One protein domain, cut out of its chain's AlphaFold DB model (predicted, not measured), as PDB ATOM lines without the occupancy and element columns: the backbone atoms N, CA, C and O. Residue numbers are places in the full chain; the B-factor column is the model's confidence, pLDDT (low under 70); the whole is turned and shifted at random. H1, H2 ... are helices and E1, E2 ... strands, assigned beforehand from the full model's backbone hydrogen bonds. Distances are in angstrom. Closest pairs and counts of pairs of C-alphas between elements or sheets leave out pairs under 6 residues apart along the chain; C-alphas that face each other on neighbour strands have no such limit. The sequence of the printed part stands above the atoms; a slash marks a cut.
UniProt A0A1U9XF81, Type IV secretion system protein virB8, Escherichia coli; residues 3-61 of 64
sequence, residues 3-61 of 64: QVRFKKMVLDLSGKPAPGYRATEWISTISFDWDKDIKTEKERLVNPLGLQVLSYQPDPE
ATOM      1  N   GLN A   3     310.634 307.242 416.564       96.38
ATOM      2  CA  GLN A   3     311.957 307.757 416.905       96.38
ATOM      3  C   GLN A   3     313.027 306.764 416.457       96.38
ATOM      4  O   GLN A   3     312.904 305.565 416.702       96.38
ATOM      5  N   VAL A   4     314.071 307.267 415.804       96.62
ATOM      6  CA  VAL A   4     315.163 306.451 415.262       96.62
ATOM      7  C   VAL A   4     316.493 307.006 415.746       96.62
ATOM      8  O   VAL A   4     316.806 308.164 415.481       96.62
ATOM      9  N   ARG A   5     317.291 306.173 416.422       96.19
ATOM     10  CA  ARG A   5     318.679 306.490 416.789       96.19
ATOM     11  C   ARG A   5     319.639 305.912 415.761       96.19
ATOM     12  O   ARG A   5     319.494 304.756 415.369       96.19
ATOM     13  N   PHE A   6     320.615 306.701 415.330       95.12
ATOM     14  CA  PHE A   6     321.588 306.287 414.324       95.12
ATOM     15  C   PHE A   6     322.919 307.028 414.478       95.12
ATOM     16  O   PHE A   6     323.001 308.089 415.093       95.12
ATOM     17  N   LYS A   7     323.984 306.459 413.903       94.31
ATOM     18  CA  LYS A   7     325.327 307.052 413.909       94.31
ATOM     19  C   LYS A   7     325.739 307.425 412.493       94.31
ATOM     20  O   LYS A   7     325.509 306.656 411.561       94.31
ATOM     21  N   LYS A   8     326.375 308.583 412.330       92.81
ATOM     22  CA  LYS A   8     326.986 309.005 411.065       92.81
ATOM     23  C   LYS A   8     328.498 308.872 411.170       92.81
ATOM     24  O   LYS A   8     329.096 309.372 412.121       92.81
ATOM     25  N   MET A   9     329.105 308.229 410.178       93.44
ATOM     26  CA  MET A   9     330.550 308.062 410.067       93.44
ATOM     27  C   MET A   9     330.996 308.520 408.682       93.44
ATOM     28  O   MET A   9     330.444 308.080 407.675       93.44
ATOM     29  N   VAL A  10     331.977 309.420 408.641       92.75
ATOM     30  CA  VAL A  10     332.586 309.880 407.390       92.75
ATOM     31  C   VAL A  10     333.715 308.920 407.042       92.75
ATOM     32  O   VAL A  10     334.587 308.668 407.875       92.75
ATOM     33  N   LEU A  11     333.678 308.375 405.829       93.81
ATOM     34  CA  LEU A  11     334.692 307.465 405.309       93.81
ATOM     35  C   LEU A  11     335.547 308.169 404.247       93.81
ATOM     36  O   LEU A  11     335.072 309.072 403.560       93.81
ATOM     37  N   ASP A  12     336.804 307.757 404.125       92.06
ATOM     38  CA  ASP A  12     337.699 308.128 403.035       92.06
ATOM     39  C   ASP A  12     337.432 307.289 401.768       92.06
ATOM     40  O   ASP A  12     336.599 306.380 401.752       92.06
ATOM     41  N   LEU A  13     338.164 307.575 400.687       92.31
ATOM     42  CA  LEU A  13     338.049 306.844 399.415       92.31
ATOM     43  C   LEU A  13     338.442 305.359 399.519       92.31
ATOM     44  O   LEU A  13     338.119 304.579 398.629       92.31
ATOM     45  N   SER A  14     339.139 304.970 400.588       91.62
ATOM     46  CA  SER A  14     339.516 303.584 400.883       91.62
ATOM     47  C   SER A  14     338.496 302.881 401.791       91.62
ATOM     48  O   SER A  14     338.725 301.740 402.192       91.62
ATOM     49  N   GLY A  15     337.387 303.546 402.141       87.88
ATOM     50  CA  GLY A  15     336.345 303.021 403.022       87.88
ATOM     51  C   GLY A  15     336.714 303.009 404.509       87.88
ATOM     52  O   GLY A  15     336.009 302.383 405.300       87.88
ATOM     53  N   LYS A  16     337.802 303.674 404.914       91.06
ATOM     54  CA  LYS A  16     338.217 303.793 406.322       91.06
ATOM     55  C   LYS A  16     337.688 305.094 406.933       91.06
ATOM     56  O   LYS A  16     337.423 306.032 406.190       91.06
ATOM     57  N   PRO A  17     337.532 305.195 408.265       91.12
ATOM     58  CA  PRO A  17     337.130 306.447 408.904       91.12
ATOM     59  C   PRO A  17     338.055 307.604 408.512       91.12
ATOM     60  O   PRO A  17     339.272 307.514 408.683       91.12
ATOM     61  N   ALA A  18     337.472 308.681 407.984       90.50
ATOM     62  CA  ALA A  18     338.226 309.820 407.485       90.50
ATOM     63  C   ALA A  18     338.990 310.511 408.633       90.50
ATOM     64  O   ALA A  18     338.379 310.863 409.651       90.50
ATOM     65  N   PRO A  19     340.307 310.756 408.488       85.56
ATOM     66  CA  PRO A  19     341.078 311.483 409.489       85.56
ATOM     67  C   PRO A  19     340.461 312.860 409.765       85.56
ATOM     68  O   PRO A  19     340.135 313.601 408.840       85.56
ATOM     69  N   GLY A  20     340.290 313.205 411.042       85.81
ATOM     70  CA  GLY A  20     339.708 314.486 411.465       85.81
ATOM     71  C   GLY A  20     338.184 314.496 411.635       85.81
ATOM     72  O   GLY A  20     337.664 315.433 412.235       85.81
ATOM     73  N   TYR A  21     337.469 313.448 411.213       87.12
ATOM     74  CA  TYR A  21     336.028 313.308 411.445       87.12
ATOM     75  C   TYR A  21     335.753 312.247 412.513       87.12
ATOM     76  O   TYR A  21     336.219 311.114 412.426       87.12
ATOM     77  N   ARG A  22     334.968 312.605 413.534       87.31
ATOM     78  CA  ARG A  22     334.483 311.653 414.546       87.31
ATOM     79  C   ARG A  22     333.085 311.168 414.180       87.31
ATOM     80  O   ARG A  22     332.309 311.908 413.576       87.31
ATOM     81  N   ALA A  23     332.761 309.934 414.569       90.88
ATOM     82  CA  ALA A  23     331.390 309.452 414.482       90.88
ATOM     83  C   ALA A  23     330.479 310.342 415.342       90.88
ATOM     84  O   ALA A  23     330.844 310.706 416.459       90.88
ATOM     85  N   THR A  24     329.315 310.703 414.809       92.00
ATOM     86  CA  THR A  24     328.318 311.528 415.508       92.00
ATOM     87  C   THR A  24     327.041 310.729 415.709       92.00
ATOM     88  O   THR A  24     326.628 309.987 414.813       92.00
ATOM     89  N   GLU A  25     326.433 310.855 416.885       94.50
ATOM     90  CA  GLU A  25     325.188 310.176 417.243       94.50
ATOM     91  C   GLU A  25     324.008 311.131 417.072       94.50
ATOM     92  O   GLU A  25     324.110 312.329 417.342       94.50
ATOM     93  N   TRP A  26     322.907 310.607 416.541       95.12
ATOM     94  CA  TRP A  26     321.729 311.378 416.172       95.12
ATOM     95  C   TRP A  26     320.476 310.612 416.564       95.12
ATOM     96  O   TRP A  26     320.401 309.389 416.404       95.12
ATOM     97  N   ILE A  27     319.460 311.353 416.983       96.56
ATOM     98  CA  ILE A  27     318.098 310.862 417.117       96.56
ATOM     99  C   ILE A  27     317.217 311.631 416.152       96.56
ATOM    100  O   ILE A  27     317.358 312.838 415.998       96.56
ATOM    101  N   SER A  28     316.317 310.944 415.461       96.50
ATOM    102  CA  SER A  28     315.341 311.609 414.612       96.50
ATOM    103  C   SER A  28     313.926 311.237 414.989       96.50
ATOM    104  O   SER A  28     313.611 310.064 415.189       96.50
ATOM    105  N   THR A  29     313.081 312.260 415.048       97.06
ATOM    106  CA  THR A  29     311.637 312.126 415.164       97.06
ATOM    107  C   THR A  29     311.019 312.207 413.772       97.06
ATOM    108  O   THR A  29     311.219 313.186 413.050       97.06
ATOM    109  N   ILE A  30     310.276 311.165 413.394       97.62
ATOM    110  CA  ILE A  30     309.729 310.993 412.047       97.62
ATOM    111  C   ILE A  30     308.214 310.811 412.128       97.62
ATOM    112  O   ILE A  30     307.720 309.871 412.762       97.62
ATOM    113  N   SER A  31     307.463 311.678 411.452       97.62
ATOM    114  CA  SER A  31     306.036 311.462 411.190       97.62
ATOM    115  C   SER A  31     305.874 310.875 409.798       97.62
ATOM    116  O   SER A  31     306.484 311.369 408.854       97.62
ATOM    117  N   PHE A  32     305.078 309.820 409.671       97.00
ATOM    118  CA  PHE A  32     304.866 309.123 408.408       97.00
ATOM    119  C   PHE A  32     303.471 308.502 408.355       97.00
ATOM    120  O   PHE A  32     302.892 308.205 409.405       97.00
ATOM    121  N   ASP A  33     302.992 308.281 407.138       97.12
ATOM    122  CA  ASP A  33     301.804 307.501 406.806       97.12
ATOM    123  C   ASP A  33     302.089 306.588 405.595       97.12
ATOM    124  O   ASP A  33     303.245 306.416 405.193       97.12
ATOM    125  N   TRP A  34     301.043 305.962 405.060       96.00
ATOM    126  CA  TRP A  34     301.117 305.038 403.924       96.00
ATOM    127  C   TRP A  34     300.264 305.504 402.737       96.00
ATOM    128  O   TRP A  34     299.876 304.686 401.907       96.00
ATOM    129  N   ASP A  35     299.941 306.798 402.670       94.31
ATOM    130  CA  ASP A  35     298.954 307.334 401.723       94.31
ATOM    131  C   ASP A  35     299.604 308.020 400.512       94.31
ATOM    132  O   ASP A  35     299.034 308.911 399.877       94.31
ATOM    133  N   LYS A  36     300.835 307.619 400.167       93.69
ATOM    134  CA  LYS A  36     301.484 308.136 398.963       93.69
ATOM    135  C   LYS A  36     300.726 307.674 397.724       93.69
ATOM    136  O   LYS A  36     300.693 306.486 397.417       93.69
ATOM    137  N   ASP A  37     300.245 308.635 396.946       95.38
ATOM    138  CA  ASP A  37     299.656 308.387 395.631       95.38
ATOM    139  C   ASP A  37     300.725 307.863 394.646       95.38
ATOM    140  O   ASP A  37     301.627 308.598 394.224       95.38
ATOM    141  N   ILE A  38     300.658 306.567 394.321       94.56
ATOM    142  CA  ILE A  38     301.551 305.882 393.377       94.56
ATOM    143  C   ILE A  38     300.854 305.801 392.022       94.56
ATOM    144  O   ILE A  38     299.891 305.053 391.851       94.56
ATOM    145  N   LYS A  39     301.376 306.524 391.027       95.81
ATOM    146  CA  LYS A  39     300.731 306.646 389.707       95.81
ATOM    147  C   LYS A  39     301.363 305.763 388.650       95.81
ATOM    148  O   LYS A  39     300.732 305.455 387.641       95.81
ATOM    149  N   THR A  40     302.618 305.377 388.853       96.69
ATOM    150  CA  THR A  40     303.387 304.617 387.869       96.69
ATOM    151  C   THR A  40     303.945 303.319 388.441       96.69
ATOM    152  O   THR A  40     304.259 303.205 389.627       96.69
ATOM    153  N   GLU A  41     304.152 302.339 387.563       95.56
ATOM    154  CA  GLU A  41     304.785 301.063 387.914       95.56
ATOM    155  C   GLU A  41     306.200 301.258 388.476       95.56
ATOM    156  O   GLU A  41     306.600 300.622 389.448       95.56
ATOM    157  N   LYS A  42     306.950 302.196 387.889       96.50
ATOM    158  CA  LYS A  42     308.309 302.531 388.317       96.50
ATOM    159  C   LYS A  42     308.340 303.065 389.751       96.50
ATOM    160  O   LYS A  42     309.248 302.722 390.501       96.50
ATOM    161  N   GLU A  43     307.365 303.885 390.137       95.44
ATOM    162  CA  GLU A  43     307.228 304.364 391.516       95.44
ATOM    163  C   GLU A  43     306.858 303.223 392.466       95.44
ATOM    164  O   GLU A  43     307.451 303.120 393.543       95.44
ATOM    165  N   ARG A  44     305.953 302.324 392.050       95.81
ATOM    166  CA  ARG A  44     305.565 301.150 392.848       95.81
ATOM    167  C   ARG A  44     306.743 300.219 393.125       95.81
ATOM    168  O   ARG A  44     306.847 299.695 394.226       95.81
ATOM    169  N   LEU A  45     307.646 300.035 392.162       97.19
ATOM    170  CA  LEU A  45     308.849 299.217 392.357       97.19
ATOM    171  C   LEU A  45     309.782 299.774 393.442       97.19
ATOM    172  O   LEU A  45     310.460 299.002 394.112       97.19
ATOM    173  N   VAL A  46     309.817 301.096 393.627       96.94
ATOM    174  CA  VAL A  46     310.637 301.741 394.665       96.94
ATOM    175  C   VAL A  46     309.914 301.763 396.010       96.94
ATOM    176  O   VAL A  46     310.538 301.558 397.048       96.94
ATOM    177  N   ASN A  47     308.606 302.023 396.007       96.19
ATOM    178  CA  ASN A  47     307.801 302.141 397.216       96.19
ATOM    179  C   ASN A  47     306.459 301.415 397.048       96.19
ATOM    180  O   ASN A  47     305.445 302.062 396.800       96.19
ATOM    181  N   PRO A  48     306.428 300.082 397.187       95.50
ATOM    182  CA  PRO A  48     305.228 299.293 396.910       95.50
ATOM    183  C   PRO A  48     304.103 299.514 397.923       95.50
ATOM    184  O   PRO A  48     302.952 299.216 397.623       95.50
ATOM    185  N   LEU A  49     304.433 300.012 399.116       96.00
ATOM    186  CA  LEU A  49     303.493 300.186 400.222       96.00
ATOM    187  C   LEU A  49     303.015 301.633 400.390       96.00
ATOM    188  O   LEU A  49     302.206 301.893 401.270       96.00
ATOM    189  N   GLY A  50     303.526 302.575 399.595       95.75
ATOM    190  CA  GLY A  50     303.097 303.970 399.676       95.75
ATOM    191  C   GLY A  50     303.582 304.712 400.924       95.75
ATOM    192  O   GLY A  50     302.973 305.701 401.311       95.75
ATOM    193  N   LEU A  51     304.693 304.288 401.545       96.69
ATOM    194  CA  LEU A  51     305.259 304.994 402.701       96.69
ATOM    195  C   LEU A  51     305.559 306.455 402.347       96.69
ATOM    196  O   LEU A  51     306.289 306.729 401.387       96.69
ATOM    197  N   GLN A  52     305.074 307.384 403.160       96.56
ATOM    198  CA  GLN A  52     305.353 308.804 403.013       96.56
ATOM    199  C   GLN A  52     305.801 309.402 404.338       96.56
ATOM    200  O   GLN A  52     305.122 309.306 405.353       96.56
ATOM    201  N   VAL A  53     306.962 310.055 404.316       96.44
ATOM    202  CA  VAL A  53     307.446 310.854 405.443       96.44
ATOM    203  C   VAL A  53     306.793 312.231 405.367       96.44
ATOM    204  O   VAL A  53     306.982 312.956 404.394       96.44
ATOM    205  N   LEU A  54     306.030 312.577 406.399       96.75
ATOM    206  CA  LEU A  54     305.356 313.867 406.562       96.75
ATOM    207  C   LEU A  54     306.261 314.892 407.251       96.75
ATOM    208  O   LEU A  54     306.251 316.069 406.902       96.75
ATOM    209  N   SER A  55     307.057 314.449 408.228       96.69
ATOM    210  CA  SER A  55     308.052 315.290 408.892       96.69
ATOM    211  C   SER A  55     309.291 314.489 409.277       96.69
ATOM    212  O   SER A  55     309.202 313.312 409.634       96.69
ATOM    213  N   TYR A  56     310.449 315.144 409.208       96.69
ATOM    214  CA  TYR A  56     311.742 314.582 409.578       96.69
ATOM    215  C   TYR A  56     312.532 315.626 410.358       96.69
ATOM    216  O   TYR A  56     312.934 316.646 409.799       96.69
ATOM    217  N   GLN A  57     312.748 315.369 411.644       96.19
ATOM    218  CA  GLN A  57     313.517 316.252 412.512       96.19
ATOM    219  C   GLN A  57     314.673 315.468 413.139       96.19
ATOM    220  O   GLN A  57     314.425 314.616 413.994       96.19
ATOM    221  N   PRO A  58     315.913 315.646 412.650       94.75
ATOM    222  CA  PRO A  58     317.105 315.048 413.234       94.75
ATOM    223  C   PRO A  58     317.758 315.996 414.246       94.75
ATOM    224  O   PRO A  58     318.129 317.117 413.906       94.75
ATOM    225  N   ASP A  59     317.990 315.500 415.453       94.50
ATOM    226  CA  ASP A  59     318.659 316.211 416.534       94.50
ATOM    227  C   ASP A  59     319.966 315.478 416.905       94.50
ATOM    228  O   ASP A  59     319.987 314.241 416.971       94.50
ATOM    229  N   PRO A  60     321.086 316.195 417.112       92.38
ATOM    230  CA  PRO A  60     322.324 315.576 417.571       92.38
ATOM    231  C   PRO A  60     322.163 315.084 419.015       92.38
ATOM    232  O   PRO A  60     321.721 315.829 419.891       92.38
ATOM    233  N   GLU A  61     322.565 313.843 419.289       85.62
ATOM    234  CA  GLU A  61     322.640 313.347 420.664       85.62
ATOM    235  C   GLU A  61     323.927 313.889 421.304       85.62
ATOM    236  O   GLU A  61     325.040 313.472 420.979       85.62
TER     237      GLU A  61
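Overview. This is residues 3 to 61 of the 64 residues of the protein "Type IV secretion system protein virB8" of Escherichia coli (UniProt A0A1U9XF81). A narrow, strongly twisted sheet of three strands forms the base of a wide U, with the loop of residues 9 to 23 making one arm and the stretch with the short helix H1 making the other. The sheet has no named helix over it, and residues 39 to 46, with H1 among them, stick out from the rest. The printed part has 59 residues, with three named strands and one named helix in the order E1, E2, H1, E3 along the chain; the sheet runs E1, E2, E3, antiparallel throughout, and the class is mostly strand. The whole is extended, with a radius of gyration of the C-alphas of 16.6 A, and flat, spanning 45 by 27 by 11 A.

Arrangement. Strand E1, residues 3 to 8, is an edge strand and forms a hairpin with E2, residues 24 to 33, the inner strand. The two are antiparallel, with 142 degrees between their directions. The C-alphas of Arg 5 and Ile 27, which face each other, are 4.4 A apart. N 6 and O 26 are within hydrogen-bond range at 2.9 A, and so are N 28 and O 4 at 2.8 A. E3, residues 52 to 60, is the other edge strand and is antiparallel to E2, at 159 degrees. The facing C-alphas of Ser 28 and Pro 58 are 4.1 A apart; N 59 and O 27 are within hydrogen-bond range at 2.8 A, as are N 52 and O 33 at 2.9 A. E3 bends by 56 degrees at residue 55. Helix H1, residues 41 to 46, is not on the sheet, with 0 pairs of C-alphas within 10 A, and it is apart from E1. In H1, 1 of 2 pairs of O i and N i+4 is within hydrogen-bond range, and 2 of 3 pairs of O i and N i+3 are.

Along the chain. E1 begins at C-alpha 3, at (311.957, 307.757, 416.905), and is 16.2 A long from first to last C-alpha. E2, the longest strand with 10 residues, measures 28.2 A and ends at C-alpha 33, at (301.804, 307.501, 406.806). H1 measures 9.0 A. E3 measures 23.4 A and ends at C-alpha 60, at (322.324, 315.576, 417.571).

Size, cuts and confidence. The C-alphas of Gly 20 and Lys 39, the two farthest apart, are 45.3 A from each other. The link from E1 to E2 is long, with 15 residues; that from E2 to H1 is short, with 7, and that from H1 to E3 is tight, with 5. The printed part has no cut. Its mean pLDDT is 94.2, and no printed residue is under 70.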